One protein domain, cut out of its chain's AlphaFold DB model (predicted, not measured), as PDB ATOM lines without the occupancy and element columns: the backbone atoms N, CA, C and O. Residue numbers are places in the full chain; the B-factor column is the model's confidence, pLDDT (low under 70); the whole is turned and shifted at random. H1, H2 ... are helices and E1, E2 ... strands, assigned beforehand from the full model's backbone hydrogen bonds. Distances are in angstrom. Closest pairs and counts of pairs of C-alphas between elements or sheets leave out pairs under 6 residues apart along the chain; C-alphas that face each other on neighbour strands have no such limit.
ATOM      1  N   ASP A  93     -53.760   8.046  19.432       97.62
ATOM      2  CA  ASP A  93     -53.698   9.166  20.375       97.62
ATOM      3  C   ASP A  93     -52.386   9.143  21.177       97.62
ATOM      4  O   ASP A  93     -52.313   8.709  22.333       97.62
ATOM      5  N   TRP A  94     -51.325   9.647  20.546       96.69
ATOM      6  CA  TRP A  94     -50.012   9.814  21.164       96.69
ATOM      7  C   TRP A  94     -50.047  10.733  22.391       96.69
ATOM      8  O   TRP A  94     -49.284  10.526  23.327       96.69
ATOM      9  N   ALA A  95     -50.964  11.704  22.456       96.44
ATOM     10  CA  ALA A  95     -51.068  12.583  23.620       96.44
ATOM     11  C   ALA A  95     -51.619  11.833  24.844       96.44
ATOM     12  O   ALA A  95     -51.112  11.990  25.962       96.44
ATOM     13  N   ALA A  96     -52.636  10.989  24.652       97.56
ATOM     14  CA  ALA A  96     -53.126  10.096  25.697       97.56
ATOM     15  C   ALA A  96     -52.083   9.034  26.070       97.56
ATOM     16  O   ALA A  96     -51.926   8.734  27.259       97.56
ATOM     17  N   HIS A  97     -51.349   8.503  25.086       97.38
ATOM     18  CA  HIS A  97     -50.231   7.592  25.313       97.38
ATOM     19  C   HIS A  97     -49.176   8.228  26.218       97.38
ATOM     20  O   HIS A  97     -48.886   7.689  27.288       97.38
ATOM     21  N   ASP A  98     -48.668   9.403  25.849       95.88
ATOM     22  CA  ASP A  98     -47.643  10.122  26.601       95.88
ATOM     23  C   ASP A  98     -48.116  10.405  28.022       95.88
ATOM     24  O   ASP A  98     -47.396  10.144  28.984       95.88
ATOM     25  N   LYS A  99     -49.364  10.852  28.192       96.50
ATOM     26  CA  LYS A  99     -49.947  11.084  29.518       96.50
ATOM     27  C   LYS A  99     -49.991   9.816  30.378       96.50
ATOM     28  O   LYS A  99     -49.851   9.908  31.598       96.50
ATOM     29  N   LYS A 100     -50.240   8.652  29.775       97.31
ATOM     30  CA  LYS A 100     -50.373   7.374  30.485       97.31
ATOM     31  C   LYS A 100     -49.024   6.722  30.780       97.31
ATOM     32  O   LYS A 100     -48.863   6.134  31.848       97.31
ATOM     33  N   TYR A 101     -48.086   6.803  29.842       96.62
ATOM     34  CA  TYR A 101     -46.840   6.041  29.861       96.62
ATOM     35  C   TYR A 101     -45.590   6.898  30.060       96.62
ATOM     36  O   TYR A 101     -44.490   6.360  30.021       96.62
ATOM     37  N   THR A 102     -45.734   8.195  30.337       97.19
ATOM     38  CA  THR A 102     -44.626   9.066  30.750       97.19
ATOM     39  C   THR A 102     -44.661   9.316  32.250       97.19
ATOM     40  O   THR A 102     -45.699   9.652  32.823       97.19
ATOM     41  N   LYS A 103     -43.506   9.205  32.904       97.44
ATOM     42  CA  LYS A 103     -43.355   9.460  34.334       97.44
ATOM     43  C   LYS A 103     -42.049  10.186  34.628       97.44
ATOM     44  O   LYS A 103     -40.989   9.787  34.155       97.44
ATOM     45  N   VAL A 104     -42.115  11.216  35.470       97.88
ATOM     46  CA  VAL A 104     -40.920  11.809  36.088       97.88
ATOM     47  C   VAL A 104     -40.408  10.848  37.158       97.88
ATOM     48  O   VAL A 104     -41.115  10.529  38.117       97.88
ATOM     49  N   ILE A 105     -39.178  10.380  36.988       98.31
ATOM     50  CA  ILE A 105     -38.553   9.352  37.830       98.31
ATOM     51  C   ILE A 105     -37.355   9.877  38.618       98.31
ATOM     52  O   ILE A 105     -36.737   9.125  39.366       98.31
ATOM     53  N   GLY A 106     -37.007  11.151  38.450       98.00
ATOM     54  CA  GLY A 106     -35.868  11.766  39.112       98.00
ATOM     55  C   GLY A 106     -35.510  13.116  38.509       98.00
ATOM     56  O   GLY A 106     -36.312  13.742  37.818       98.00
ATOM     57  N   LYS A 107     -34.274  13.546  38.743       97.88
ATOM     58  CA  LYS A 107     -33.701  14.796  38.234       97.88
ATOM     59  C   LYS A 107     -32.197  14.675  38.042       97.88
ATOM     60  O   LYS A 107     -31.555  13.787  38.596       97.88
ATOM     61  N   VAL A 108     -31.634  15.582  37.259       96.50
ATOM     62  CA  VAL A 108     -30.191  15.761  37.138       96.50
ATOM     63  C   VAL A 108     -29.754  16.850  38.111       96.50
ATOM     64  O   VAL A 108     -30.130  18.012  37.964       96.50
ATOM     65  N   GLU A 109     -28.934  16.486  39.092       94.50
ATOM     66  CA  GLU A 109     -28.327  17.409  40.051       94.50
ATOM     67  C   GLU A 109     -26.818  17.442  39.840       94.50
ATOM     68  O   GLU A 109     -26.152  16.412  39.904       94.50
ATOM     69  N   ASN A 110     -26.258  18.625  39.571       92.31
ATOM     70  CA  ASN A 110     -24.816  18.800  39.345       92.31
ATOM     71  C   ASN A 110     -24.237  17.846  38.275       92.31
ATOM     72  O   ASN A 110     -23.116  17.364  38.400       92.31
ATOM     73  N   GLY A 111     -25.018  17.546  37.231       90.00
ATOM     74  CA  GLY A 111     -24.631  16.618  36.162       90.00
ATOM     75  C   GLY A 111     -24.799  15.132  36.504       90.00
ATOM     76  O   GLY A 111     -24.492  14.289  35.666       90.00
ATOM     77  N   VAL A 112     -25.308  14.799  37.692       94.19
ATOM     78  CA  VAL A 112     -25.534  13.421  38.148       94.19
ATOM     79  C   VAL A 112     -27.024  13.103  38.146       94.19
ATOM     80  O   VAL A 112     -27.847  13.903  38.583       94.19
ATOM     81  N   GLN A 113     -27.377  11.917  37.657       95.12
ATOM     82  CA  GLN A 113     -28.745  11.414  37.708       95.12
ATOM     83  C   GLN A 113     -29.116  11.000  39.137       95.12
ATOM     84  O   GLN A 113     -28.450  10.156  39.733       95.12
ATOM     85  N   VAL A 114     -30.195  11.573  39.666       97.00
ATOM     86  CA  VAL A 114     -30.743  11.280  40.993       97.00
ATOM     87  C   VAL A 114     -32.178  10.793  40.822       97.00
ATOM     88  O   VAL A 114     -33.054  11.558  40.416       97.00
ATOM     89  N   PHE A 115     -32.419   9.514  41.107       97.88
ATOM     90  CA  PHE A 115     -33.752   8.914  41.037       97.88
ATOM     91  C   PHE A 115     -34.596   9.283  42.263       97.88
ATOM     92  O   PHE A 115     -34.077   9.429  43.371       97.88
ATOM     93  N   ASN A 116     -35.907   9.411  42.060       98.06
ATOM     94  CA  ASN A 116     -36.884   9.542  43.138       98.06
ATOM     95  C   ASN A 116     -36.890   8.275  44.009       98.06
ATOM     96  O   ASN A 116     -36.487   7.201  43.561       98.06
ATOM     97  N   GLU A 117     -37.374   8.386  45.250       97.12
ATOM     98  CA  GLU A 117     -37.440   7.243  46.164       97.12
ATOM     99  C   GLU A 117     -38.180   6.059  45.530       97.12
ATOM    100  O   GLU A 117     -39.271   6.189  44.973       97.12
ATOM    101  N   GLY A 118     -37.544   4.890  45.599       96.38
ATOM    102  CA  GLY A 118     -38.054   3.661  45.016       96.38
ATOM    103  C   GLY A 118     -37.876   3.552  43.503       96.38
ATOM    104  O   GLY A 118     -38.113   2.462  42.996       96.38
ATOM    105  N   GLU A 119     -37.461   4.590  42.772       98.00
ATOM    106  CA  GLU A 119     -37.203   4.519  41.329       98.00
ATOM    107  C   GLU A 119     -35.771   4.094  40.989       98.00
ATOM    108  O   GLU A 119     -34.835   4.245  41.767       98.00
ATOM    109  N   SER A 120     -35.610   3.512  39.800       96.81
ATOM    110  CA  SER A 120     -34.315   3.133  39.233       96.81
ATOM    111  C   SER A 120     -34.460   2.883  37.734       96.81
ATOM    112  O   SER A 120     -35.564   2.632  37.249       96.81
ATOM    113  N   SER A 121     -33.347   2.878  37.002       95.12
ATOM    114  CA  SER A 121     -33.348   2.522  35.579       95.12
ATOM    115  C   SER A 121     -33.832   1.093  35.306       95.12
ATOM    116  O   SER A 121     -34.438   0.849  34.270       95.12
ATOM    117  N   ALA A 122     -33.640   0.158  36.244       96.88
ATOM    118  CA  ALA A 122     -34.036  -1.245  36.088       96.88
ATOM    119  C   ALA A 122     -35.555  -1.454  35.941       96.88
ATOM    120  O   ALA A 122     -35.979  -2.475  35.413       96.88
ATOM    121  N   LYS A 123     -36.377  -0.494  36.383       97.38
ATOM    122  CA  LYS A 123     -37.836  -0.532  36.198       97.38
ATOM    123  C   LYS A 123     -38.293  -0.149  34.789       97.38
ATOM    124  O   LYS A 123     -39.467  -0.317  34.479       97.38
ATOM    125  N   TYR A 124     -37.385   0.389  33.977       97.06
ATOM    126  CA  TYR A 124     -37.659   0.940  32.651       97.06
ATOM    127  C   TYR A 124     -36.703   0.325  31.615       97.06
ATOM    128  O   TYR A 124     -35.862   1.026  31.046       97.06
ATOM    129  N   PRO A 125     -36.774  -1.000  31.406       96.75
ATOM    130  CA  PRO A 125     -35.865  -1.714  30.521       96.75
ATOM    131  C   PRO A 125     -36.068  -1.325  29.049       96.75
ATOM    132  O   PRO A 125     -37.177  -1.362  28.516       96.75
ATOM    133  N   SER A 126     -34.975  -0.992  28.360       94.94
ATOM    134  CA  SER A 126     -35.024  -0.520  26.968       94.94
ATOM    135  C   SER A 126     -35.444  -1.587  25.959       94.94
ATOM    136  O   SER A 126     -36.037  -1.267  24.930       94.94
ATOM    137  N   ASN A 127     -35.185  -2.861  26.261       94.94
ATOM    138  CA  ASN A 127     -35.653  -4.000  25.471       94.94
ATOM    139  C   ASN A 127     -37.169  -4.238  25.585       94.94
ATOM    140  O   ASN A 127     -37.692  -5.069  24.852       94.94
ATOM    141  N   GLU A 128     -37.860  -3.523  26.475       95.69
ATOM    142  CA  GLU A 128     -39.322  -3.528  26.607       95.69
ATOM    143  C   GLU A 128     -39.919  -2.170  26.204       95.69
ATOM    144  O   GLU A 128     -40.961  -1.778  26.710       95.69
ATOM    145  N   GLY A 129     -39.232  -1.403  25.350       95.81
ATOM    146  CA  GLY A 129     -39.783  -0.164  24.792       95.81
ATOM    147  C   GLY A 129     -39.614   1.084  25.662       95.81
ATOM    148  O   GLY A 129     -39.923   2.189  25.211       95.81
ATOM    149  N   TRP A 130     -39.076   0.967  26.876       97.88
ATOM    150  CA  TRP A 130     -38.849   2.124  27.739       97.88
ATOM    151  C   TRP A 130     -37.621   2.941  27.334       97.88
ATOM    152  O   TRP A 130     -36.581   2.417  26.945       97.88
ATOM    153  N   THR A 131     -37.719   4.257  27.481       97.38
ATOM    154  CA  THR A 131     -36.605   5.189  27.307       97.38
ATOM    155  C   THR A 131     -36.543   6.136  28.496       97.38
ATOM    156  O   THR A 131     -37.574   6.617  28.957       97.38
ATOM    157  N   ILE A 132     -35.333   6.411  28.988       96.94
ATOM    158  CA  ILE A 132     -35.083   7.430  30.011       96.94
ATOM    159  C   ILE A 132     -34.365   8.604  29.351       96.94
ATOM    160  O   ILE A 132     -33.313   8.421  28.737       96.94
ATOM    161  N   SER A 133     -34.911   9.808  29.491       96.00
ATOM    162  CA  SER A 133     -34.317  11.040  28.974       96.00
ATOM    163  C   SER A 133     -34.375  12.167  30.005       96.00
ATOM    164  O   SER A 133     -35.116  12.100  30.987       96.00
ATOM    165  N   THR A 134     -33.571  13.207  29.793       96.56
ATOM    166  CA  THR A 134     -33.628  14.433  30.597       96.56
ATOM    167  C   THR A 134     -34.433  15.480  29.841       96.56
ATOM    168  O   THR A 134     -34.112  15.795  28.694       96.56
ATOM    169  N   ASN A 135     -35.466  16.038  30.469       94.31
ATOM    170  CA  ASN A 135     -36.258  17.104  29.861       94.31
ATOM    171  C   ASN A 135     -35.629  18.497  30.092       94.31
ATOM    172  O   ASN A 135     -34.598  18.653  30.747       94.31
ATOM    173  N   LYS A 136     -36.280  19.547  29.572       94.50
ATOM    174  CA  LYS A 136     -35.803  20.942  29.672       94.50
ATOM    175  C   LYS A 136     -35.742  21.491  31.107       94.50
ATOM    176  O   LYS A 136     -35.069  22.492  31.329       94.50
ATOM    177  N   ASN A 137     -36.410  20.845  32.061       95.62
ATOM    178  CA  ASN A 137     -36.432  21.223  33.476       95.62
ATOM    179  C   ASN A 137     -35.376  20.464  34.304       95.62
ATOM    180  O   ASN A 137     -35.413  20.523  35.530       95.62
ATOM    181  N   ASN A 138     -34.447  19.749  33.656       95.69
ATOM    182  CA  ASN A 138     -33.504  18.819  34.293       95.69
ATOM    183  C   ASN A 138     -34.187  17.656  35.033       95.69
ATOM    184  O   ASN A 138     -33.591  17.066  35.932       95.69
ATOM    185  N   GLU A 139     -35.415  17.296  34.667       97.88
ATOM    186  CA  GLU A 139     -36.094  16.124  35.221       97.88
ATOM    187  C   GLU A 139     -35.712  14.882  34.412       97.88
ATOM    188  O   GLU A 139     -35.642  14.932  33.182       97.88
ATOM    189  N   LEU A 140     -35.484  13.765  35.104       97.75
ATOM    190  CA  LEU A 140     -35.350  12.452  34.483       97.75
ATOM    191  C   LEU A 140     -36.742  11.892  34.241       97.75
ATOM    192  O   LEU A 140     -37.537  11.754  35.174       97.75
ATOM    193  N   VAL A 141     -37.022  11.553  32.994       97.94
ATOM    194  CA  VAL A 141     -38.331  11.113  32.532       97.94
ATOM    195  C   VAL A 141     -38.188   9.738  31.902       97.94
ATOM    196  O   VAL A 141     -37.388   9.566  30.986       97.94
ATOM    197  N   ALA A 142     -38.966   8.771  32.385       97.94
ATOM    198  CA  ALA A 142     -39.185   7.510  31.690       97.94
ATOM    199  C   ALA A 142     -40.438   7.618  30.822       97.94
ATOM    200  O   ALA A 142     -41.471   8.076  31.309       97.94
ATOM    201  N   TYR A 143     -40.362   7.169  29.574       97.50
ATOM    202  CA  TYR A 143     -41.509   7.064  28.677       97.50
ATOM    203  C   TYR A 143     -41.452   5.770  27.860       97.50
ATOM    204  O   TYR A 143     -40.366   5.248  27.598       97.50
TER     205      TYR A 143
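AT A GLANCE: This is residues 93 to 143 of the 194 residues of an uncharacterized protein of Turicibacter sp. H121 (UniProt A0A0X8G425). The core is one strongly twisted sheet of four antiparallel strands, curled like part of a barrel but not closed, and its edge strands E2 and E3 are apart. The short helix H1 extends the domain beyond the first end of the long strand E1 and only grazes the sheet, while a long loop, residues 116 to 129, swings out from E2 and comes back to E3. The printed part has 51 residues, with one named helix and four named strands in the order H1, E1, E2, E3, E4; across the sheet the strands run E2, E1, E4, E3. The class is mixed, helices and strands. The whole is compact, with a radius of gyration of the C-alphas of 11.2 A, yet elongated in outline, spanning 36 by 23 by 17 A.

HOW THE PARTS SIT: Begin with the helix H1, residues 94 to 101, in which every O i to N i+4 pair is within hydrogen-bond range. It runs through a tight link, with 0 residues between, into the strand E1, residues 102 to 109. Look at residue 105, where E1 bends by 50 degrees. After two residues the strand E2, residues 112 to 115, comes back beside E1 as a hairpin; the two are antiparallel, with 138 degrees between their directions. Check N 109 and O 112, 2.8 A apart, and N 114 and O 107, also 2.8 A. Pass over residues 116 to 129 to reach the strand E3, residues 130 to 134, which is apart from E2. Four residues later the strand E4, residues 139 to 143, makes a hairpin with E3, antiparallel at 160 degrees; N 131 and O 143 are 2.8 A apart, and N 133 and O 141 are 2.9 A apart. E4 is also the antiparallel neighbour of E1, at 151 degrees, with N 105 and O 140 at 2.8 A and N 142 and O 103 at 2.9 A. E1 and E4 are the inner strands, and E2 and E3 are the edge strands. From edge to edge the strands' lines turn by 52 degrees, and the way across the sheet turns by 117 degrees. H1 is on the sheet but only grazes it, with its residues 96 to 101; the closest C-alphas of H1 and E4 are those of Tyr 101 and Tyr 143, 5.6 A apart.

IN THESE COORDINATES: Find C-alpha 94 at (-50.012, 9.814, 21.164), where H1 begins; from there it runs 10.0 A to C-alpha 101. E1, the longest strand by residues, starts at C-alpha 102, at (-44.626, 9.066, 30.750), and covers 20.5 A to C-alpha 109. E2 runs from Val 112 to Phe 115, 9.8 A. E3 runs from Trp 130 to Thr 134, 13.7 A. E4 runs from Glu 139 to Tyr 143, 12.4 A, and ends at C-alpha 143, at (-41.509, 7.064, 28.677).

THE WHOLE: The two C-alphas farthest apart are those of Asp 93 and Asn 110, 35.9 A, while the first and last printed C-alphas, of Asp 93 and Tyr 143, are 14.9 A apart. E4 has its centre 2.0 A from the mean of the C-alphas, the nearest of the elements, and H1 has its centre 13.5 A away, the farthest. The link from E2 to E3, with 14 residues, is long; its C-alphas lie 8 to 15 A from that mean. The links from H1 to E1, E1 to E2 and E3 to E4 are tight. The printed part has no cut. The mean pLDDT of the printed part is 96.5, and no printed residue is under 70.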